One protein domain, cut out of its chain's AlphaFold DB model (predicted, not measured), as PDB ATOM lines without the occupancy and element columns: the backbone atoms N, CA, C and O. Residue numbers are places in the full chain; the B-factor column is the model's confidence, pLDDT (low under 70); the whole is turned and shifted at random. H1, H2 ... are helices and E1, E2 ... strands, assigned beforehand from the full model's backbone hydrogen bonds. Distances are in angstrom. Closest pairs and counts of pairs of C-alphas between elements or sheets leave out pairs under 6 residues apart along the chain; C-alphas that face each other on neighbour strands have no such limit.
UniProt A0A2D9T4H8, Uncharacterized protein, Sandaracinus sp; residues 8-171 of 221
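This is residues 8 to 171 of the 221 residues of an uncharacterized protein of Sandaracinus sp (UniProt A0A2D9T4H8). The picture is a flat body: a strongly twisted four-stranded sheet with H4 packed across one face makes one part, and H1 and H5, side by side, make another. H3 lies nearest the middle, and beside it the small parallel pair E1 and E6, where the two ends of the printed part come together; residues 144 to 149 stick out. The printed part has 164 residues, with seven named helices and six named strands in the order H1 E1 H2 H3 H4 E2 E3 E4 E5 H5 H6 H7 E6. The larger sheet has the order E2 - E3 - E4 - E5, all antiparallel; the class is mixed, helices and strands. The whole is compact, with a radius of gyration of the C-alphas of 15.8 A, and spans 47 by 42 by 22 A.

Find C-alpha 14 at (191.708, 142.077, 199.675); from there H1 runs over residues 14 to 27, 20.0 A long. Next come E1, residues 34 to 36, H2, residues 37 to 47 and 15.2 A long, H3, residues 53 to 60, and H4, residues 76 to 85. The sheet follows with E2, residues 93 to 98, E3, residues 101 to 105, E4, residues 111 to 116 and 15.8 A long, and E5, residues 123 to 126. H5, residues 127 to 145, begins at (197.277, 153.872, 198.861) and is 27.3 A long. Then read H6, residues 148 to 153, H7, residues 159 to 164, and E6, residues 168 to 170, ending at C-alpha 170 (176.665, 151.974, 211.246).

Start at the hub, H1. It touches H5 at a shallow tilt of 26 degrees, the same way, closest at the C-alphas of Leu 16 and Glu 128, 5.8 A. With residues 17 to 21 alone it only just touches H7, with 3 pairs of C-alphas within 8 A, about perpendicular at 81 degrees; the closest C-alphas are those of Arg 18 and Leu 162, 6.4 A. E1 and E6 are parallel, with N 170 and O 35 at 2.8 A. H2 touches H4, closest at the C-alphas of Leu 47 and Pro 77, 5.5 A. E2 to E5 form a meander, each strand the antiparallel neighbour of the one before: look at N 95 and O 103, 2.8 A, N 104 and O 113, 2.8 A, and N 112 and O 125, 2.8 A. H4 is on this sheet, two layers with the helix on one face, at a height over the sheet of 7.6 A, across the strands at 80 degrees to E2 on the local plane. H3 and H5 only graze the sheet. H5 and H6 form a helical hairpin, closest at the C-alphas of Arg 143 and Gly 151, 6.0 A. Every O i to N i+4 pair is within hydrogen-bond range in H1, H2, H3, H4 and H7; in H5 it is 14 of 15 and in H6 1 of 2.

The two C-alphas farthest apart, those of Glu 48 and Glu 149, are 47.4 A apart. The printed part has no cut. Its long link is H3 to H4, 15 residues. The model's pLDDT is under 70 at residues 62 to 67 and 144 to 156.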
ATOM      1  N   LYS A   8     176.228 148.827 207.114       85.75
ATOM      2  CA  LYS A   8     176.648 148.725 205.711       85.75
ATOM      3  C   LYS A   8     178.099 148.244 205.688       85.75
ATOM      4  O   LYS A   8     178.979 148.979 206.127       85.75
ATOM      5  N   SER A   9     178.343 147.059 205.134       89.25
ATOM      6  CA  SER A   9     179.705 146.591 204.852       89.25
ATOM      7  C   SER A   9     180.359 147.458 203.775       89.25
ATOM      8  O   SER A   9     179.700 147.848 202.805       89.25
ATOM      9  N   LEU A  10     181.640 147.778 203.953       92.19
ATOM     10  CA  LEU A  10     182.435 148.502 202.965       92.19
ATOM     11  C   LEU A  10     183.133 147.508 202.035       92.19
ATOM     12  O   LEU A  10     183.817 146.591 202.491       92.19
ATOM     13  N   GLU A  11     182.970 147.702 200.730       92.38
ATOM     14  CA  GLU A  11     183.548 146.826 199.713       92.38
ATOM     15  C   GLU A  11     184.951 147.328 199.359       92.38
ATOM     16  O   GLU A  11     185.119 148.329 198.658       92.38
ATOM     17  N   ILE A  12     185.978 146.637 199.860       93.00
ATOM     18  CA  ILE A  12     187.382 146.975 199.599       93.00
ATOM     19  C   ILE A  12     188.168 145.773 199.060       93.00
ATOM     20  O   ILE A  12     187.921 144.638 199.475       93.00
ATOM     21  N   PRO A  13     189.156 145.991 198.171       92.44
ATOM     22  CA  PRO A  13     190.013 144.916 197.685       92.44
ATOM     23  C   PRO A  13     190.768 144.214 198.822       92.44
ATOM     24  O   PRO A  13     191.277 144.863 199.739       92.44
ATOM     25  N   THR A  14     190.937 142.893 198.717       91.56
ATOM     26  CA  THR A  14     191.708 142.077 199.675       91.56
ATOM     27  C   THR A  14     193.099 142.647 200.002       91.56
ATOM     28  O   THR A  14     193.466 142.644 201.180       91.56
ATOM     29  N   PRO A  15     193.877 143.182 199.033       91.62
ATOM     30  CA  PRO A  15     195.169 143.796 199.332       91.62
ATOM     31  C   PRO A  15     195.082 144.986 200.297       91.62
ATOM     32  O   PRO A  15     195.926 145.105 201.186       91.62
ATOM     33  N   LEU A  16     194.073 145.847 200.147       92.19
ATOM     34  CA  LEU A  16     193.848 146.988 201.035       92.19
ATOM     35  C   LEU A  16     193.352 146.512 202.405       92.19
ATOM     36  O   LEU A  16     193.885 146.914 203.437       92.19
ATOM     37  N   LYS A  17     192.393 145.580 202.404       92.44
ATOM     38  CA  LYS A  17     191.830 144.954 203.606       92.44
ATOM     39  C   LYS A  17     192.915 144.391 204.530       92.44
ATOM     40  O   LYS A  17     192.909 144.660 205.728       92.44
ATOM     41  N   ARG A  18     193.879 143.662 203.959       92.00
ATOM     42  CA  ARG A  18     195.000 143.061 204.694       92.00
ATOM     43  C   ARG A  18     195.905 144.110 205.342       92.00
ATOM     44  O   ARG A  18     196.313 143.924 206.480       92.00
ATOM     45  N   ARG A  19     196.206 145.209 204.648       91.56
ATOM     46  CA  ARG A  19     197.082 146.278 205.165       91.56
ATOM     47  C   ARG A  19     196.440 147.055 206.308       91.56
ATOM     48  O   ARG A  19     197.097 147.308 207.310       91.56
ATOM     49  N   LEU A  20     195.151 147.372 206.185       91.56
ATOM     50  CA  LEU A  20     194.394 148.020 207.258       91.56
ATOM     51  C   LEU A  20     194.352 147.138 208.514       91.56
ATOM     52  O   LEU A  20     194.686 147.608 209.599       91.56
ATOM     53  N   LEU A  21     194.056 145.843 208.349       90.69
ATOM     54  CA  LEU A  21     194.100 144.881 209.451       90.69
ATOM     55  C   LEU A  21     195.501 144.773 210.073       90.69
ATOM     56  O   LEU A  21     195.614 144.707 211.291       90.69
ATOM     57  N   HIS A  22     196.563 144.810 209.262       89.00
ATOM     58  CA  HIS A  22     197.938 144.801 209.767       89.00
ATOM     59  C   HIS A  22     198.192 145.990 210.695       89.00
ATOM     60  O   HIS A  22     198.587 145.802 211.843       89.00
ATOM     61  N   LEU A  23     197.920 147.206 210.217       87.50
ATOM     62  CA  LEU A  23     198.075 148.427 211.008       87.50
ATOM     63  C   LEU A  23     197.286 148.355 212.314       87.50
ATOM     64  O   LEU A  23     197.829 148.610 213.378       87.50
ATOM     65  N   ARG A  24     196.046 147.868 212.244       87.88
ATOM     66  CA  ARG A  24     195.172 147.707 213.405       87.88
ATOM     67  C   ARG A  24     195.727 146.744 214.465       87.88
ATOM     68  O   ARG A  24     195.550 146.968 215.661       87.88
ATOM     69  N   ILE A  25     196.387 145.668 214.033       85.06
ATOM     70  CA  ILE A  25     197.080 144.733 214.931       85.06
ATOM     71  C   ILE A  25     198.308 145.411 215.553       85.06
ATOM     72  O   ILE A  25     198.533 145.268 216.753       85.06
ATOM     73  N   LEU A  26     199.076 146.174 214.766       82.88
ATOM     74  CA  LEU A  26     200.258 146.902 215.248       82.88
ATOM     75  C   LEU A  26     199.898 148.017 216.238       82.88
ATOM     76  O   LEU A  26     200.633 148.247 217.195       82.88
ATOM     77  N   SER A  27     198.772 148.700 216.031       80.25
ATOM     78  CA  SER A  27     198.291 149.776 216.900       80.25
ATOM     79  C   SER A  27     197.639 149.277 218.190       80.25
ATOM     80  O   SER A  27     197.466 150.056 219.132       80.25
ATOM     81  N   GLY A  28     197.250 147.997 218.231       79.00
ATOM     82  CA  GLY A  28     196.437 147.428 219.302       79.00
ATOM     83  C   GLY A  28     195.015 147.994 219.337       79.00
ATOM     84  O   GLY A  28     194.417 148.081 220.407       79.00
ATOM     85  N   THR A  29     194.468 148.437 218.199       82.19
ATOM     86  CA  THR A  29     193.112 148.998 218.151       82.19
ATOM     87  C   THR A  29     192.070 147.890 218.336       82.19
ATOM     88  O   THR A  29     191.861 147.046 217.463       82.19
ATOM     89  N   GLU A  30     191.352 147.930 219.460       76.00
ATOM     90  CA  GLU A  30     190.307 146.950 219.808       76.00
ATOM     91  C   GLU A  30     188.891 147.392 219.389       76.00
ATOM     92  O   GLU A  30     187.995 146.562 219.260       76.00
ATOM     93  N   THR A  31     188.665 148.683 219.118       80.69
ATOM     94  CA  THR A  31     187.333 149.236 218.796       80.69
ATOM     95  C   THR A  31     186.827 148.766 217.445       80.69
ATOM     96  O   THR A  31     187.563 148.912 216.477       80.69
ATOM     97  N   GLU A  32     185.598 148.269 217.324       84.88
ATOM     98  CA  GLU A  32     185.065 147.776 216.043       84.88
ATOM     99  C   GLU A  32     185.326 148.750 214.874       84.88
ATOM    100  O   GLU A  32     185.199 149.964 215.059       84.88
ATOM    101  N   PRO A  33     185.704 148.255 213.677       89.25
ATOM    102  CA  PRO A  33     186.035 149.096 212.531       89.25
ATOM    103  C   PRO A  33     184.766 149.646 211.862       89.25
ATOM    104  O   PRO A  33     184.520 149.440 210.674       89.25
ATOM    105  N   VAL A  34     183.910 150.310 212.633       89.12
ATOM    106  CA  VAL A  34     182.596 150.781 212.204       89.12
ATOM    107  C   VAL A  34     182.484 152.279 212.463       89.12
ATOM    108  O   VAL A  34     182.671 152.752 213.582       89.12
ATOM    109  N   LEU A  35     182.173 153.039 211.414       88.69
ATOM    110  CA  LEU A  35     181.967 154.483 211.509       88.69
ATOM    111  C   LEU A  35     180.496 154.822 211.764       88.69
ATOM    112  O   LEU A  35     179.629 154.219 211.132       88.69
ATOM    113  N   PRO A  36     180.190 155.850 212.573       87.62
ATOM    114  CA  PRO A  36     178.828 156.360 212.687       87.62
ATOM    115  C   PRO A  36     178.362 156.981 211.363       87.62
ATOM    116  O   PRO A  36     178.985 157.914 210.847       87.62
ATOM    117  N   GLY A  37     177.241 156.509 210.819       86.31
ATOM    118  CA  GLY A  37     176.695 156.961 209.538       86.31
ATOM    119  C   GLY A  37     176.363 158.450 209.513       86.31
ATOM    120  O   GLY A  37     176.699 159.131 208.544       86.31
ATOM    121  N   SER A  38     175.817 158.987 210.603       82.31
ATOM    122  CA  SER A  38     175.517 160.420 210.733       82.31
ATOM    123  C   SER A  38     176.773 161.299 210.706       82.31
ATOM    124  O   SER A  38     176.769 162.391 210.122       82.31
ATOM    125  N   ALA A  39     177.890 160.813 211.260       85.56
ATOM    126  CA  ALA A  39     179.185 161.489 211.178       85.56
ATOM    127  C   ALA A  39     179.745 161.456 209.747       85.56
ATOM    128  O   ALA A  39     180.234 162.474 209.253       85.56
ATOM    129  N   VAL A  40     179.619 160.316 209.058       89.75
ATOM    130  CA  VAL A  40     180.022 160.164 207.651       89.75
ATOM    131  C   VAL A  40     179.236 161.119 206.751       89.75
ATOM    132  O   VAL A  40     179.836 161.872 205.984       89.75
ATOM    133  N   GLN A  41     177.907 161.144 206.874       86.44
ATOM    134  CA  GLN A  41     177.046 162.027 206.081       86.44
ATOM    135  C   GLN A  41     177.330 163.506 206.353       86.44
ATOM    136  O   GLN A  41     177.445 164.303 205.419       86.44
ATOM    137  N   SER A  42     177.487 163.879 207.627       85.19
ATOM    138  CA  SER A  42     177.834 165.250 208.008       85.19
ATOM    139  C   SER A  42     179.165 165.684 207.396       85.19
ATOM    140  O   SER A  42     179.254 166.789 206.862       85.19
ATOM    141  N   CYS A  43     180.168 164.805 207.411       89.00
ATOM    142  CA  CYS A  43     181.465 165.055 206.794       89.00
ATOM    143  C   CYS A  43     181.352 165.224 205.269       89.00
ATOM    144  O   CYS A  43     181.803 166.239 204.740       89.00
ATOM    145  N   MET A  44     180.669 164.310 204.564       91.50
ATOM    146  CA  MET A  44     180.447 164.409 203.110       91.50
ATOM    147  C   MET A  44     179.728 165.702 202.708       91.50
ATOM    148  O   MET A  44     180.091 166.327 201.711       91.50
ATOM    149  N   ARG A  45     178.730 166.128 203.493       89.62
ATOM    150  CA  ARG A  45     177.996 167.381 203.268       89.62
ATOM    151  C   ARG A  45     178.896 168.604 203.424       89.62
ATOM    152  O   ARG A  45     178.824 169.502 202.599       89.62
ATOM    153  N   LEU A  46     179.734 168.638 204.461       90.50
ATOM    154  CA  LEU A  46     180.663 169.749 204.698       90.50
ATOM    155  C   LEU A  46     181.804 169.795 203.673       90.50
ATOM    156  O   LEU A  46     182.288 170.877 203.356       90.50
ATOM    157  N   LEU A  47     182.236 168.637 203.169       91.19
ATOM    158  CA  LEU A  47     183.246 168.524 202.114       91.19
ATOM    159  C   LEU A  47     182.686 168.772 200.708       91.19
ATOM    160  O   LEU A  47     183.471 168.935 199.776       91.19
ATOM    161  N   GLU A  48     181.359 168.725 200.543       92.12
ATOM    162  CA  GLU A  48     180.662 168.704 199.248       92.12
ATOM    163  C   GLU A  48     181.196 167.607 198.303       92.12
ATOM    164  O   GLU A  48     181.240 167.753 197.079       92.12
ATOM    165  N   LYS A  49     181.641 166.486 198.882       89.00
ATOM    166  CA  LYS A  49     182.269 165.369 198.169       89.00
ATOM    167  C   LYS A  49     181.848 164.035 198.784       89.00
ATOM    168  O   LYS A  49     181.768 163.927 200.009       89.00
ATOM    169  N   PRO A  50     181.629 162.993 197.964       91.00
ATOM    170  CA  PRO A  50     181.458 161.647 198.488       91.00
ATOM    171  C   PRO A  50     182.783 161.121 199.060       91.00
ATOM    172  O   PRO A  50     183.859 161.463 198.571       91.00
ATOM    173  N   LEU A  51     182.694 160.243 200.058       92.19
ATOM    174  CA  LEU A  51     183.808 159.409 200.518       92.19
ATOM    175  C   LEU A  51     183.584 157.984 200.007       92.19
ATOM    176  O   LEU A  51     182.558 157.373 200.303       92.19
ATOM    177  N   GLY A  52     184.516 157.477 199.208       93.38
ATOM    178  CA  GLY A  52     184.490 156.106 198.713       93.38
ATOM    179  C   GLY A  52     184.797 155.090 199.811       93.38
ATOM    180  O   GLY A  52     185.370 155.428 200.847       93.38
ATOM    181  N   ASP A  53     184.453 153.828 199.560       94.50
ATOM    182  CA  ASP A  53     184.583 152.746 200.540       94.50
ATOM    183  C   ASP A  53     186.030 152.557 201.033       94.50
ATOM    184  O   ASP A  53     186.229 152.293 202.213       94.50
ATOM    185  N   ALA A  54     187.048 152.786 200.192       94.25
ATOM    186  CA  ALA A  54     188.453 152.741 200.612       94.25
ATOM    187  C   ALA A  54     188.811 153.846 201.623       94.25
ATOM    188  O   ALA A  54     189.495 153.582 202.612       94.25
ATOM    189  N   VAL A  55     188.309 155.069 201.412       94.12
ATOM    190  CA  VAL A  55     188.502 156.192 202.346       94.12
ATOM    191  C   VAL A  55     187.767 155.915 203.652       94.12
ATOM    192  O   VAL A  55     188.332 156.078 204.729       94.12
ATOM    193  N   LEU A  56     186.520 155.448 203.565       94.12
ATOM    194  CA  LEU A  56     185.733 155.091 204.741       94.12
ATOM    195  C   LEU A  56     186.372 153.939 205.519       94.12
ATOM    196  O   LEU A  56     186.433 154.018 206.737       94.12
ATOM    197  N   ALA A  57     186.902 152.915 204.851       93.31
ATOM    198  CA  ALA A  57     187.565 151.798 205.516       93.31
ATOM    199  C   ALA A  57     188.866 152.232 206.201       93.31
ATOM    200  O   ALA A  57     189.149 151.783 207.308       93.31
ATOM    201  N   PHE A  58     189.625 153.138 205.579       91.94
ATOM    202  CA  PHE A  58     190.803 153.743 206.196       91.94
ATOM    203  C   PHE A  58     190.443 154.512 207.476       91.94
ATOM    204  O   PHE A  58     191.052 154.294 208.518       91.94
ATOM    205  N   LEU A  59     189.404 155.351 207.422       91.12
ATOM    206  CA  LEU A  59     188.916 156.109 208.580       91.12
ATOM    207  C   LEU A  59     188.332 155.189 209.668       91.12
ATOM    208  O   LEU A  59     188.541 155.420 210.855       91.12
ATOM    209  N   ALA A  60     187.624 154.131 209.265       89.75
ATOM    210  CA  ALA A  60     187.044 153.133 210.160       89.75
ATOM    211  C   ALA A  60     188.109 152.297 210.875       89.75
ATOM    212  O   ALA A  60     187.851 151.779 211.958       89.75
ATOM    213  N   ASN A  61     189.305 152.170 210.288       86.25
ATOM    214  CA  ASN A  61     190.397 151.413 210.886       86.25
ATOM    215  C   ASN A  61     190.777 151.947 212.278       86.25
ATOM    216  O   ASN A  61     191.201 151.163 213.126       86.25
ATOM    217  N   GLY A  62     190.555 153.248 212.521       64.62
ATOM    218  CA  GLY A  62     190.681 153.860 213.845       64.62
ATOM    219  C   GLY A  62     192.113 153.861 214.374       64.62
ATOM    220  O   GLY A  62     192.320 153.761 215.580       64.62
ATOM    221  N   ASP A  63     193.092 153.905 213.474       63.66
ATOM    222  CA  ASP A  63     194.505 153.883 213.825       63.66
ATOM    223  C   ASP A  63     195.112 155.282 213.697       63.66
ATOM    224  O   ASP A  63     195.625 155.681 212.655       63.66
ATOM    225  N   ASP A  64     194.990 156.058 214.767       62.69
ATOM    226  CA  ASP A  64     195.616 157.372 214.916       62.69
ATOM    227  C   ASP A  64     197.082 157.269 215.384       62.69
ATOM    228  O   ASP A  64     197.903 158.144 215.100       62.69
ATOM    229  N   ARG A  65     197.441 156.184 216.081       63.28
ATOM    230  CA  ARG A  65     198.753 156.026 216.723       63.28
ATOM    231  C   ARG A  65     199.867 155.661 215.752       63.28
ATOM    232  O   ARG A  65     200.946 156.243 215.852       63.28
ATOM    233  N   THR A  66     199.645 154.723 214.831       60.62
ATOM    234  CA  THR A  66     200.715 154.283 213.911       60.62
ATOM    235  C   THR A  66     200.896 155.254 212.750       60.62
ATOM    236  O   THR A  66     202.011 155.472 212.279       60.62
ATOM    237  N   LEU A  67     199.813 155.911 212.333       69.88
ATOM    238  CA  LEU A  67     199.795 156.754 211.140       69.88
ATOM    239  C   LEU A  67     200.379 158.155 211.358       69.88
ATOM    240  O   LEU A  67     200.495 158.919 210.399       69.88
ATOM    241  N   ARG A  68     200.739 158.507 212.605       75.06
ATOM    242  CA  ARG A  68     201.270 159.828 213.010       75.06
ATOM    243  C   ARG A  68     200.407 161.003 212.539       75.06
ATOM    244  O   ARG A  68     200.894 162.122 212.377       75.06
ATOM    245  N   MET A  69     199.133 160.731 212.303       77.69
ATOM    246  CA  MET A  69     198.132 161.690 211.889       77.69
ATOM    247  C   MET A  69     196.843 161.380 212.633       77.69
ATOM    248  O   MET A  69     196.670 160.298 213.184       77.69
ATOM    249  N   ASP A  70     195.928 162.336 212.609       75.38
ATOM    250  CA  ASP A  70     194.659 162.243 213.311       75.38
ATOM    251  C   ASP A  70     193.491 162.242 212.309       75.38
ATOM    252  O   ASP A  70     192.897 163.297 212.048       75.38
ATOM    253  N   PRO A  71     193.173 161.087 211.690       75.56
ATOM    254  CA  PRO A  71     192.219 161.012 210.595       75.56
ATOM    255  C   PRO A  71     190.782 160.893 211.117       75.56
ATOM    256  O   PRO A  71     190.043 159.963 210.797       75.56
ATOM    257  N   ARG A  72     190.361 161.843 211.956       83.12
ATOM    258  CA  ARG A  72     189.011 161.869 212.535       83.12
ATOM    259  C   ARG A  72     188.026 162.571 211.609       83.12
ATOM    260  O   ARG A  72     188.220 163.732 211.258       83.12
ATOM    261  N   LEU A  73     186.905 161.903 211.304       84.38
ATOM    262  CA  LEU A  73     185.820 162.416 210.447       84.38
ATOM    263  C   LEU A  73     185.447 163.896 210.684       84.38
ATOM    264  O   LEU A  73     185.317 164.612 209.691       84.38
ATOM    265  N   PRO A  74     185.293 164.394 211.932       85.50
ATOM    266  CA  PRO A  74     184.940 165.796 212.171       85.50
ATOM    267  C   PRO A  74     186.011 166.811 211.744       85.50
ATOM    268  O   PRO A  74     185.679 167.970 211.513       85.50
ATOM    269  N   LEU A  75     187.276 166.395 211.646       87.81
ATOM    270  CA  LEU A  75     188.412 167.270 211.335       87.81
ATOM    271  C   LEU A  75     188.712 167.346 209.834       87.81
ATOM    272  O   LEU A  75     189.288 168.328 209.374       87.81
ATOM    273  N   LEU A  76     188.275 166.353 209.054       92.12
ATOM    274  CA  LEU A  76     188.507 166.284 207.606       92.12
ATOM    275  C   LEU A  76     188.099 167.563 206.847       92.12
ATOM    276  O   LEU A  76     188.899 168.032 206.035       92.12
ATOM    277  N   PRO A  77     186.913 168.173 207.080       93.50
ATOM    278  CA  PRO A  77     186.540 169.413 206.396       93.50
ATOM    279  C   PRO A  77     187.481 170.579 206.701       93.50
ATOM    280  O   PRO A  77     187.794 171.367 205.809       93.50
ATOM    281  N   GLN A  78     187.947 170.676 207.949       93.94
ATOM    282  CA  GLN A  78     188.902 171.700 208.358       93.94
ATOM    283  C   GLN A  78     190.254 171.471 207.676       93.94
ATOM    284  O   GLN A  78     190.731 172.365 206.981       93.94
ATOM    285  N   TYR A  79     190.828 170.271 207.800       93.88
ATOM    286  CA  TYR A  79     192.114 169.948 207.178       93.88
ATOM    287  C   TYR A  79     192.079 170.101 205.661       93.88
ATOM    288  O   TYR A  79     193.033 170.590 205.068       93.88
ATOM    289  N   THR A  80     190.971 169.722 205.023       96.50
ATOM    290  CA  THR A  80     190.816 169.864 203.571       96.50
ATOM    291  C   THR A  80     190.838 171.329 203.155       96.50
ATOM    292  O   THR A  80     191.507 171.664 202.182       96.50
ATOM    293  N   ARG A  81     190.165 172.205 203.909       96.06
ATOM    294  CA  ARG A  81     190.188 173.648 203.650       96.06
ATOM    295  C   ARG A  81     191.588 174.226 203.833       96.06
ATOM    296  O   ARG A  81     192.079 174.872 202.921       96.06
ATOM    297  N   GLU A  82     192.238 173.932 204.958       95.12
ATOM    298  CA  GLU A  82     193.604 174.396 205.238       95.12
ATOM    299  C   GLU A  82     194.592 173.943 204.154       95.12
ATOM    300  O   GLU A  82     195.397 174.734 203.673       95.12
ATOM    301  N   ALA A  83     194.498 172.684 203.724       95.25
ATOM    302  CA  ALA A  83     195.347 172.148 202.671       95.25
ATOM    303  C   ALA A  83     195.069 172.810 201.311       95.25
ATOM    304  O   ALA A  83     196.009 173.107 200.578       95.25
ATOM    305  N   HIS A  84     193.805 173.078 200.959       96.38
ATOM    306  CA  HIS A  84     193.467 173.816 199.730       96.38
ATOM    307  C   HIS A  84     193.953 175.265 199.775       96.38
ATOM    308  O   HIS A  84     194.439 175.760 198.759       96.38
ATOM    309  N   ASP A  85     193.868 175.923 200.932       95.44
ATOM    310  CA  ASP A  85     194.409 177.272 201.139       95.44
ATOM    311  C   ASP A  85     195.945 177.282 201.012       95.44
ATOM    312  O   ASP A  85     196.519 178.256 200.527       95.44
ATOM    313  N   ALA A  86     196.603 176.170 201.359       93.31
ATOM    314  CA  ALA A  86     198.030 175.932 201.134       93.31
ATOM    315  C   ALA A  86     198.382 175.496 199.693       93.31
ATOM    316  O   ALA A  86     199.556 175.314 199.380       93.31
ATOM    317  N   GLY A  87     197.395 175.338 198.803       94.50
ATOM    318  CA  GLY A  87     197.605 175.012 197.387       94.50
ATOM    319  C   GLY A  87     197.364 173.552 196.995       94.50
ATOM    320  O   GLY A  87     197.515 173.219 195.818       94.50
ATOM    321  N   MET A  88     196.938 172.684 197.922       95.62
ATOM    322  CA  MET A  88     196.592 171.296 197.601       95.62
ATOM    323  C   MET A  88     195.464 171.257 196.547       95.62
ATOM    324  O   MET A  88     194.482 172.002 196.662       95.62
ATOM    325  N   PRO A  89     195.532 170.368 195.536       95.00
ATOM    326  CA  PRO A  89     194.505 170.275 194.504       95.00
ATOM    327  C   PRO A  89     193.082 170.079 195.056       95.00
ATOM    328  O   PRO A  89     192.812 169.162 195.833       95.00
ATOM    329  N   ARG A  90     192.119 170.866 194.550       94.38
ATOM    330  CA  ARG A  90     190.695 170.815 194.965       94.38
ATOM    331  C   ARG A  90     189.997 169.475 194.715       94.38
ATOM    332  O   ARG A  90     188.897 169.241 195.221       94.38
ATOM    333  N   GLY A  91     190.591 168.608 193.898       94.56
ATOM    334  CA  GLY A  91     190.114 167.245 193.668       94.56
ATOM    335  C   GLY A  91     190.333 166.312 194.862       94.56
ATOM    336  O   GLY A  91     189.696 165.263 194.909       94.56
ATOM    337  N   LEU A  92     191.182 166.698 195.817       96.94
ATOM    338  CA  LEU A  92     191.587 165.880 196.954       96.94
ATOM    339  C   LEU A  92     190.857 166.279 198.239       96.94
ATOM    340  O   LEU A  92     190.447 167.429 198.418       96.94
ATOM    341  N   ILE A  93     190.730 165.307 199.134       96.38
ATOM    342  CA  ILE A  93     190.276 165.441 200.516       96.38
ATOM    343  C   ILE A  93     191.499 165.210 201.399       96.38
ATOM    344  O   ILE A  93     192.182 164.199 201.242       96.38
ATOM    345  N   CYS A  94     191.781 166.131 202.314       95.19
ATOM    346  CA  CYS A  94     192.862 165.959 203.276       95.19
ATOM    347  C   CYS A  94     192.352 165.120 204.448       95.19
ATOM    348  O   CYS A  94     191.442 165.548 205.161       95.19
ATOM    349  N   LEU A  95     192.930 163.936 204.650       92.38
ATOM    350  CA  LEU A  95     192.562 163.065 205.767       92.38
ATOM    351  C   LEU A  95     193.333 163.402 207.040       92.38
ATOM    352  O   LEU A  95     192.862 163.080 208.121       92.38
ATOM    353  N   GLY A  96     194.474 164.081 206.944       90.50
ATOM    354  CA  GLY A  96     195.239 164.481 208.117       90.50
ATOM    355  C   GLY A  96     196.485 165.278 207.772       90.50
ATOM    356  O   GLY A  96     196.844 165.440 206.604       90.50
ATOM    357  N   LYS A  97     197.148 165.771 208.814       88.62
ATOM    358  CA  LYS A  97     198.420 166.482 208.717       88.62
ATOM    359  C   LYS A  97     199.532 165.623 209.312       88.62
ATOM    360  O   LYS A  97     199.421 165.156 210.442       88.62
ATOM    361  N   LEU A  98     200.585 165.433 208.534       88.19
ATOM    362  CA  LEU A  98     201.873 164.876 208.935       88.19
ATOM    363  C   LEU A  98     202.835 166.038 209.253       88.19
ATOM    364  O   LEU A  98     202.537 167.178 208.894       88.19
ATOM    365  N   PRO A  99     203.998 165.790 209.889       86.62
ATOM    366  CA  PRO A  99     204.915 166.862 210.285       86.62
ATOM    367  C   PRO A  99     205.259 167.863 209.170       86.62
ATOM    368  O   PRO A  99     205.256 169.062 209.431       86.62
ATOM    369  N   ASN A 100     205.472 167.379 207.940       89.06
ATOM    370  CA  ASN A 100     205.899 168.199 206.796       89.06
ATOM    371  C   ASN A 100     204.955 168.108 205.580       89.06
ATOM    372  O   ASN A 100     205.283 168.612 204.505       89.06
ATOM    373  N   HIS A 101     203.804 167.437 205.720       93.44
ATOM    374  CA  HIS A 101     202.893 167.168 204.605       93.44
ATOM    375  C   HIS A 101     201.428 167.186 205.041       93.44
ATOM    376  O   HIS A 101     201.084 166.751 206.138       93.44
ATOM    377  N   TYR A 102     200.539 167.593 204.145       94.56
ATOM    378  CA  TYR A 102     199.136 167.204 204.166       94.56
ATOM    379  C   TYR A 102     198.973 165.846 203.478       94.56
ATOM    380  O   TYR A 102     199.541 165.602 202.412       94.56
ATOM    381  N   PHE A 103     198.183 164.958 204.078       94.62
ATOM    382  CA  PHE A 103     197.850 163.658 203.503       94.62
ATOM    383  C   PHE A 103     196.509 163.748 202.769       94.62
ATOM    384  O   PHE A 103     195.434 163.666 203.369       94.62
ATOM    385  N   GLY A 104     196.586 163.969 201.461       95.56
ATOM    386  CA  GLY A 104     195.452 164.066 200.553       95.56
ATOM    387  C   GLY A 104     195.112 162.734 199.889       95.56
ATOM    388  O   GLY A 104     195.992 161.946 199.551       95.56
ATOM    389  N   VAL A 105     193.827 162.501 199.634       96.44
ATOM    390  CA  VAL A 105     193.337 161.380 198.819       96.44
ATOM    391  C   VAL A 105     192.231 161.850 197.873       96.44
ATOM    392  O   VAL A 105     191.483 162.773 198.210       96.44
ATOM    393  N   PRO A 106     192.059 161.238 196.691       97.12
ATOM    394  CA  PRO A 106     190.853 161.453 195.901       97.12
ATOM    395  C   PRO A 106     189.631 160.843 196.618       97.12
ATOM    396  O   PRO A 106     189.797 159.925 197.423       97.12
ATOM    397  N   PRO A 107     188.392 161.246 196.273       94.56
ATOM    398  CA  PRO A 107     187.163 160.645 196.805       94.56
ATOM    399  C   PRO A 107     187.121 159.116 196.744       94.56
ATOM    400  O   PRO A 107     186.553 158.481 197.623       94.56
ATOM    401  N   SER A 108     187.737 158.514 195.723       94.56
ATOM    402  CA  SER A 108     187.819 157.059 195.572       94.56
ATOM    403  C   SER A 108     188.779 156.378 196.550       94.56
ATOM    404  O   SER A 108     188.660 155.175 196.747       94.56
ATOM    405  N   GLY A 109     189.740 157.106 197.126       93.56
ATOM    406  CA  GLY A 109     190.818 156.541 197.943       93.56
ATOM    407  C   GLY A 109     191.866 155.755 197.147       93.56
ATOM    408  O   GLY A 109     192.576 154.943 197.724       93.56
ATOM    409  N   ALA A 110     191.964 155.958 195.830       92.56
ATOM    410  CA  ALA A 110     192.843 155.156 194.969       92.56
ATOM    411  C   ALA A 110     194.351 155.379 195.209       92.56
ATOM    412  O   ALA A 110     195.162 154.506 194.911       92.56
ATOM    413  N   TYR A 111     194.745 156.552 195.701       95.62
ATOM    414  CA  TYR A 111     196.143 156.883 195.957       95.62
ATOM    415  C   TYR A 111     196.277 157.831 197.146       95.62
ATOM    416  O   TYR A 111     195.359 158.592 197.457       95.62
ATOM    417  N   ALA A 112     197.446 157.786 197.768       94.56
ATOM    418  CA  ALA A 112     197.919 158.756 198.736       94.56
ATOM    419  C   ALA A 112     198.666 159.884 198.019       94.56
ATOM    420  O   ALA A 112     199.488 159.638 197.133       94.56
ATOM    421  N   HIS A 113     198.395 161.117 198.421       96.44
ATOM    422  CA  HIS A 113     199.074 162.314 197.954       96.44
ATOM    423  C   HIS A 113     199.653 163.044 199.168       96.44
ATOM    424  O   HIS A 113     198.921 163.587 199.990       96.44
ATOM    425  N   LEU A 114     200.976 163.049 199.284       95.06
ATOM    426  CA  LEU A 114     201.721 163.770 200.308       95.06
ATOM    427  C   LEU A 114     202.039 165.161 199.768       95.06
ATOM    428  O   LEU A 114     203.024 165.345 199.054       95.06
ATOM    429  N   PHE A 115     201.172 166.121 200.081       94.56
ATOM    430  CA  PHE A 115     201.313 167.504 199.637       94.56
ATOM    431  C   PHE A 115     202.176 168.273 200.644       94.56
ATOM    432  O   PHE A 115     201.839 168.272 201.827       94.56
ATOM    433  N   PRO A 116     203.289 168.894 200.241       93.62
ATOM    434  CA  PRO A 116     204.241 169.464 201.185       93.62
ATOM    435  C   PRO A 116     203.696 170.725 201.869       93.62
ATOM    436  O   PRO A 116     202.970 171.515 201.269       93.62
ATOM    437  N   THR A 117     204.046 170.918 203.143       88.06
ATOM    438  CA  THR A 117     203.768 172.166 203.886       88.06
ATOM    439  C   THR A 117     204.980 173.089 203.993       88.06
ATOM    440  O   THR A 117     204.860 174.181 204.539       88.06
ATOM    441  N   ASP A 118     206.137 172.620 203.534       82.56
ATOM    442  CA  ASP A 118     207.447 173.275 203.603       82.56
ATOM    443  C   ASP A 118     208.277 172.850 202.369       82.56
ATOM    444  O   ASP A 118     207.703 172.320 201.417       82.56
ATOM    445  N   ASP A 119     209.606 172.984 202.386       81.38
ATOM    446  CA  ASP A 119     210.539 172.563 201.316       81.38
ATOM    447  C   ASP A 119     210.573 171.038 201.018       81.38
ATOM    448  O   ASP A 119     211.480 170.532 200.350       81.38
ATOM    449  N   ALA A 120     209.612 170.265 201.525       84.12
ATOM    450  CA  ALA A 120     209.517 168.835 201.269       84.12
ATOM    451  C   ALA A 120     209.039 168.539 199.836       84.12
ATOM    452  O   ALA A 120     208.299 169.307 199.227       84.12
ATOM    453  N   GLU A 121     209.422 167.378 199.304       88.31
ATOM    454  CA  GLU A 121     208.956 166.951 197.984       88.31
ATOM    455  C   GLU A 121     207.503 166.460 198.033       88.31
ATOM    456  O   GLU A 121     207.095 165.727 198.945       88.31
ATOM    457  N   GLU A 122     206.738 166.842 197.009       91.50
ATOM    458  CA  GLU A 122     205.423 166.279 196.721       91.50
ATOM    459  C   GLU A 122     205.576 164.825 196.264       91.50
ATOM    460  O   GLU A 122     206.389 164.504 195.395       91.50
ATOM    461  N   ARG A 123     204.784 163.922 196.849       94.94
ATOM    462  CA  ARG A 123     204.792 162.498 196.486       94.94
ATOM    463  C   ARG A 123     203.378 161.993 196.277       94.94
ATOM    464  O   ARG A 123     202.506 162.190 197.118       94.94
ATOM    465  N   GLN A 124     203.183 161.242 195.202       95.88
ATOM    466  CA  GLN A 124     201.956 160.497 194.954       95.88
ATOM    467  C   GLN A 124     202.285 159.017 194.786       95.88
ATOM    468  O   GLN A 124     203.189 158.656 194.034       95.88
ATOM    469  N   LEU A 125     201.541 158.158 195.474       95.81
ATOM    470  CA  LEU A 125     201.727 156.713 195.429       95.81
ATOM    471  C   LEU A 125     200.396 155.984 195.657       95.81
ATOM    472  O   LEU A 125     199.506 156.544 196.302       95.81
ATOM    473  N   PRO A 126     200.226 154.750 195.149       94.75
ATOM    474  CA  PRO A 126     199.072 153.919 195.480       94.75
ATOM    475  C   PRO A 126     198.854 153.850 196.993       94.75
ATOM    476  O   PRO A 126     199.822 153.781 197.758       94.75
ATOM    477  N   LEU A 127     197.592 153.865 197.431       91.62
ATOM    478  CA  LEU A 127     197.277 153.872 198.861       91.62
ATOM    479  C   LEU A 127     197.859 152.629 199.549       91.62
ATOM    480  O   LEU A 127     198.400 152.725 200.644       91.62
ATOM    481  N   GLU A 128     197.824 151.478 198.878       91.19
ATOM    482  CA  GLU A 128     198.404 150.233 199.376       91.19
ATOM    483  C   GLU A 128     199.913 150.337 199.596       91.19
ATOM    484  O   GLU A 128     200.407 149.877 200.621       91.19
ATOM    485  N   GLN A 129     200.633 150.972 198.668       93.50
ATOM    486  CA  GLN A 129     202.075 151.165 198.796       93.50
ATOM    487  C   GLN A 129     202.398 152.093 199.970       93.50
ATOM    488  O   GLN A 129     203.334 151.838 200.722       93.50
ATOM    489  N   TRP A 130     201.609 153.152 200.164       92.00
ATOM    490  CA  TRP A 130     201.803 154.046 201.301       92.00
ATOM    491  C   TRP A 130     201.549 153.333 202.635       92.00
ATOM    492  O   TRP A 130     202.312 153.509 203.584       92.00
ATOM    493  N   LEU A 131     200.522 152.481 202.698       91.12
ATOM    494  CA  LEU A 131     200.249 151.655 203.874       91.12
ATOM    495  C   LEU A 131     201.377 150.647 204.138       91.12
ATOM    496  O   LEU A 131     201.726 150.449 205.298       91.12
ATOM    497  N   ASP A 132     201.982 150.059 203.100       90.75
ATOM    498  CA  ASP A 132     203.167 149.200 203.255       90.75
ATOM    499  C   ASP A 132     204.336 149.968 203.895       90.75
ATOM    500  O   ASP A 132     204.987 149.446 204.800       90.75
ATOM    501  N   GLU A 133     204.566 151.225 203.488       91.31
ATOM    502  CA  GLU A 133     205.575 152.093 204.113       91.31
ATOM    503  C   GLU A 133     205.263 152.335 205.602       91.31
ATOM    504  O   GLU A 133     206.160 152.221 206.438       91.31
ATOM    505  N   GLN A 134     204.002 152.604 205.965       88.56
ATOM    506  CA  GLN A 134     203.617 152.829 207.370       88.56
ATOM    507  C   GLN A 134     203.730 151.566 208.233       88.56
ATOM    508  O   GLN A 134     204.184 151.639 209.378       88.56
ATOM    509  N   ILE A 135     203.361 150.405 207.685       87.19
ATOM    510  CA  ILE A 135     203.524 149.104 208.347       87.19
ATOM    511  C   ILE A 135     205.008 148.841 208.611       87.19
ATOM    512  O   ILE A 135     205.379 148.514 209.735       87.19
ATOM    513  N   ALA A 136     205.864 149.030 207.604       87.38
ATOM    514  CA  ALA A 136     207.303 148.825 207.745       87.38
ATOM    515  C   ALA A 136     207.907 149.745 208.817       87.38
ATOM    516  O   ALA A 136     208.627 149.266 209.692       87.38
ATOM    517  N   ILE A 137     207.561 151.038 208.802       86.88
ATOM    518  CA  ILE A 137     208.004 152.001 209.824       86.88
ATOM    519  C   ILE A 137     207.573 151.542 211.220       86.88
ATOM    520  O   ILE A 137     208.385 151.543 212.141       86.88
ATOM    521  N   SER A 138     206.318 151.118 211.375       83.62
ATOM    522  CA  SER A 138     205.775 150.688 212.668       83.62
ATOM    523  C   SER A 138     206.455 149.417 213.189       83.62
ATOM    524  O   SER A 138     206.745 149.321 214.378       83.62
ATOM    525  N   ILE A 139     206.767 148.460 212.309       82.94
ATOM    526  CA  ILE A 139     207.498 147.237 212.673       82.94
ATOM    527  C   ILE A 139     208.910 147.567 213.161       82.94
ATOM    528  O   ILE A 139     209.329 147.034 214.187       82.94
ATOM    529  N   GLU A 140     209.642 148.434 212.457       82.25
ATOM    530  CA  GLU A 140     210.990 148.831 212.888       82.25
ATOM    531  C   GLU A 140     210.947 149.551 214.243       82.25
ATOM    532  O   GLU A 140     211.717 149.222 215.140       82.25
ATOM    533  N   GLN A 141     209.969 150.437 214.458       78.56
ATOM    534  CA  GLN A 141     209.783 151.092 215.757       78.56
ATOM    535  C   GLN A 141     209.476 150.108 216.892       78.56
ATOM    536  O   GLN A 141     209.922 150.315 218.017       78.56
ATOM    537  N   LEU A 142     208.720 149.042 216.619       75.12
ATOM    538  CA  LEU A 142     208.451 148.001 217.609       75.12
ATOM    539  C   LEU A 142     209.687 147.146 217.897       75.12
ATOM    540  O   LEU A 142     209.878 146.765 219.047       75.12
ATOM    541  N   ARG A 143     210.549 146.876 216.909       74.06
ATOM    542  CA  ARG A 143     211.826 146.168 217.134       74.06
ATOM    543  C   ARG A 143     212.775 146.944 218.037       74.06
ATOM    544  O   ARG A 143     213.481 146.339 218.836       74.06
ATOM    545  N   ASP A 144     212.766 148.269 217.938       69.38
ATOM    546  CA  ASP A 144     213.580 149.125 218.803       69.38
ATOM    547  C   ASP A 144     213.094 149.117 220.269       69.38
ATOM    548  O   ASP A 144     213.856 149.457 221.177       69.38
ATOM    549  N   VAL A 145     211.835 148.730 220.516       66.31
ATOM    550  CA  VAL A 145     211.175 148.797 221.835       66.31
ATOM    551  C   VAL A 145     210.942 147.413 222.460       66.31
ATOM    552  O   VAL A 145     210.956 147.283 223.686       66.31
ATOM    553  N   GLU A 146     210.742 146.370 221.656       58.38
ATOM    554  CA  GLU A 146     210.368 145.023 222.093       58.38
ATOM    555  C   GLU A 146     211.338 143.952 221.565       58.38
ATOM    556  O   GLU A 146     211.902 144.073 220.483       58.38
ATOM    557  N   THR A 147     211.538 142.867 222.324       58.16
ATOM    558  CA  THR A 147     212.423 141.756 221.930       58.16
ATOM    559  C   THR A 147     211.992 141.111 220.601       58.16
ATOM    560  O   THR A 147     210.798 140.978 220.327       58.16
ATOM    561  N   ASP A 148     212.970 140.637 219.810       55.53
ATOM    562  CA  ASP A 148     212.847 140.028 218.460       55.53
ATOM    563  C   ASP A 148     211.681 139.034 218.259       55.53
ATOM    564  O   ASP A 148     211.223 138.803 217.137       55.53
ATOM    565  N   GLU A 149     211.202 138.418 219.337       49.78
ATOM    566  CA  GLU A 149     210.126 137.430 219.342       49.78
ATOM    567  C   GLU A 149     208.753 138.050 219.034       49.78
ATOM    568  O   GLU A 149     207.970 137.455 218.293       49.78
ATOM    569  N   LYS A 150     208.489 139.290 219.478       50.97
ATOM    570  CA  LYS A 150     207.262 140.015 219.111       50.97
ATOM    571  C   LYS A 150     207.289 140.469 217.653       50.97
ATOM    572  O   LYS A 150     206.294 140.308 216.957       50.97
ATOM    573  N   GLY A 151     208.451 140.876 217.136       52.84
ATOM    574  CA  GLY A 151     208.632 141.252 215.728       52.84
ATOM    575  C   GLY A 151     208.324 140.136 214.713       52.84
ATOM    576  O   GLY A 151     208.020 140.434 213.557       52.84
ATOM    577  N   ARG A 152     208.367 138.856 215.122       52.72
ATOM    578  CA  ARG A 152     207.998 137.703 214.273       52.72
ATOM    579  C   ARG A 152     206.503 137.384 214.284       52.72
ATOM    580  O   ARG A 152     205.990 136.917 213.271       52.72
ATOM    581  N   VAL A 153     205.802 137.648 215.388       53.38
ATOM    582  CA  VAL A 153     204.356 137.379 215.524       53.38
ATOM    583  C   VAL A 153     203.529 138.259 214.577       53.38
ATOM    584  O   VAL A 153     202.496 137.827 214.077       53.38
ATOM    585  N   PHE A 154     204.023 139.451 214.235       56.47
ATOM    586  CA  PHE A 154     203.324 140.394 213.355       56.47
ATOM    587  C   PHE A 154     203.385 140.054 211.853       56.47
ATOM    588  O   PHE A 154     202.768 140.742 211.045       56.47
ATOM    589  N   GLN A 155     204.095 138.997 211.436       59.34
ATOM    590  CA  GLN A 155     204.303 138.718 210.006       59.34
ATOM    591  C   GLN A 155     203.170 137.948 209.313       59.34
ATOM    592  O   GLN A 155     203.124 137.946 208.082       59.34
ATOM    593  N   SER A 156     202.241 137.318 210.038       69.12
ATOM    594  CA  SER A 156     201.179 136.523 209.406       69.12
ATOM    595  C   SER A 156     199.788 136.880 209.919       69.12
ATOM    596  O   SER A 156     199.355 136.398 210.960       69.12
ATOM    597  N   ILE A 157     199.067 137.679 209.134       81.44
ATOM    598  CA  ILE A 157     197.610 137.807 209.248       81.44
ATOM    599  C   ILE A 157     196.989 136.492 208.781       81.44
ATOM    600  O   ILE A 157     197.261 136.061 207.655       81.44
ATOM    601  N   SER A 158     196.173 135.862 209.627       86.56
ATOM    602  CA  SER A 158     195.452 134.649 209.242       86.56
ATOM    603  C   SER A 158     194.315 134.971 208.261       86.56
ATOM    604  O   SER A 158     193.767 136.075 208.258       86.56
ATOM    605  N   GLU A 159     193.947 134.014 207.404       87.56
ATOM    606  CA  GLU A 159     192.797 134.192 206.502       87.56
ATOM    607  C   GLU A 159     191.476 134.316 207.280       87.56
ATOM    608  O   GLU A 159     190.574 135.019 206.829       87.56
ATOM    609  N   ASP A 160     191.385 133.707 208.467       87.75
ATOM    610  CA  ASP A 160     190.219 133.811 209.348       87.75
ATOM    611  C   ASP A 160     190.076 135.234 209.910       87.75
ATOM    612  O   ASP A 160     188.990 135.812 209.843       87.75
ATOM    613  N   ASP A 161     191.173 135.846 210.372       88.12
ATOM    614  CA  ASP A 161     191.176 137.247 210.821       88.12
ATOM    615  C   ASP A 161     190.837 138.190 209.665       88.12
ATOM    616  O   ASP A 161     190.080 139.152 209.820       88.12
ATOM    617  N   LEU A 162     191.364 137.901 208.472       89.12
ATOM    618  CA  LEU A 162     191.070 138.676 207.276       89.12
ATOM    619  C   LEU A 162     189.601 138.549 206.860       89.12
ATOM    620  O   LEU A 162     189.018 139.531 206.397       89.12
ATOM    621  N   ALA A 163     188.989 137.375 207.010       87.31
ATOM    622  CA  ALA A 163     187.567 137.165 206.761       87.31
ATOM    623  C   ALA A 163     186.704 137.884 207.810       87.31
ATOM    624  O   ALA A 163     185.721 138.528 207.437       87.31
ATOM    625  N   ALA A 164     187.105 137.836 209.084       88.31
ATOM    626  CA  ALA A 164     186.410 138.463 210.207       88.31
ATOM    627  C   ALA A 164     186.514 139.996 210.216       88.31
ATOM    628  O   ALA A 164     185.595 140.676 210.673       88.31
ATOM    629  N   PHE A 165     187.604 140.564 209.695       90.38
ATOM    630  CA  PHE A 165     187.747 142.009 209.570       90.38
ATOM    631  C   PHE A 165     186.694 142.551 208.599       90.38
ATOM    632  O   PHE A 165     186.740 142.283 207.405       90.38
ATOM    633  N   SER A 166     185.723 143.310 209.095       90.44
ATOM    634  CA  SER A 166     184.614 143.811 208.281       90.44
ATOM    635  C   SER A 166     184.395 145.292 208.566       90.44
ATOM    636  O   SER A 166     183.545 145.627 209.392       90.44
ATOM    637  N   PRO A 167     185.170 146.190 207.926       91.88
ATOM    638  CA  PRO A 167     184.965 147.612 208.106       91.88
ATOM    639  C   PRO A 167     183.581 148.016 207.591       91.88
ATOM    640  O   PRO A 167     183.115 147.532 206.554       91.88
ATOM    641  N   GLY A 168     182.913 148.900 208.323       92.06
ATOM    642  CA  GLY A 168     181.513 149.210 208.081       92.06
ATOM    643  C   GLY A 168     181.128 150.643 208.405       92.06
ATOM    644  O   GLY A 168     181.884 151.416 208.993       92.06
ATOM    645  N   VAL A 169     179.905 150.985 208.023       88.94
ATOM    646  CA  VAL A 169     179.228 152.200 208.470       88.94
ATOM    647  C   VAL A 169     177.967 151.777 209.198       88.94
ATOM    648  O   VAL A 169     177.100 151.121 208.614       88.94
ATOM    649  N   ASP A 170     177.875 152.148 210.468       88.25
ATOM    650  CA  ASP A 170     176.665 151.974 211.246       88.25
ATOM    651  C   ASP A 170     175.628 152.979 210.756       88.25
ATOM    652  O   ASP A 170     175.779 154.190 210.917       88.25
ATOM    653  N   LEU A 171     174.574 152.479 210.120       74.06
ATOM    654  CA  LEU A 171     173.468 153.320 209.680       74.06
ATOM    655  C   LEU A 171     172.515 153.653 210.838       74.06
ATOM    656  O   LEU A 171     171.509 154.334 210.628       74.06
TER     657      LEU A 171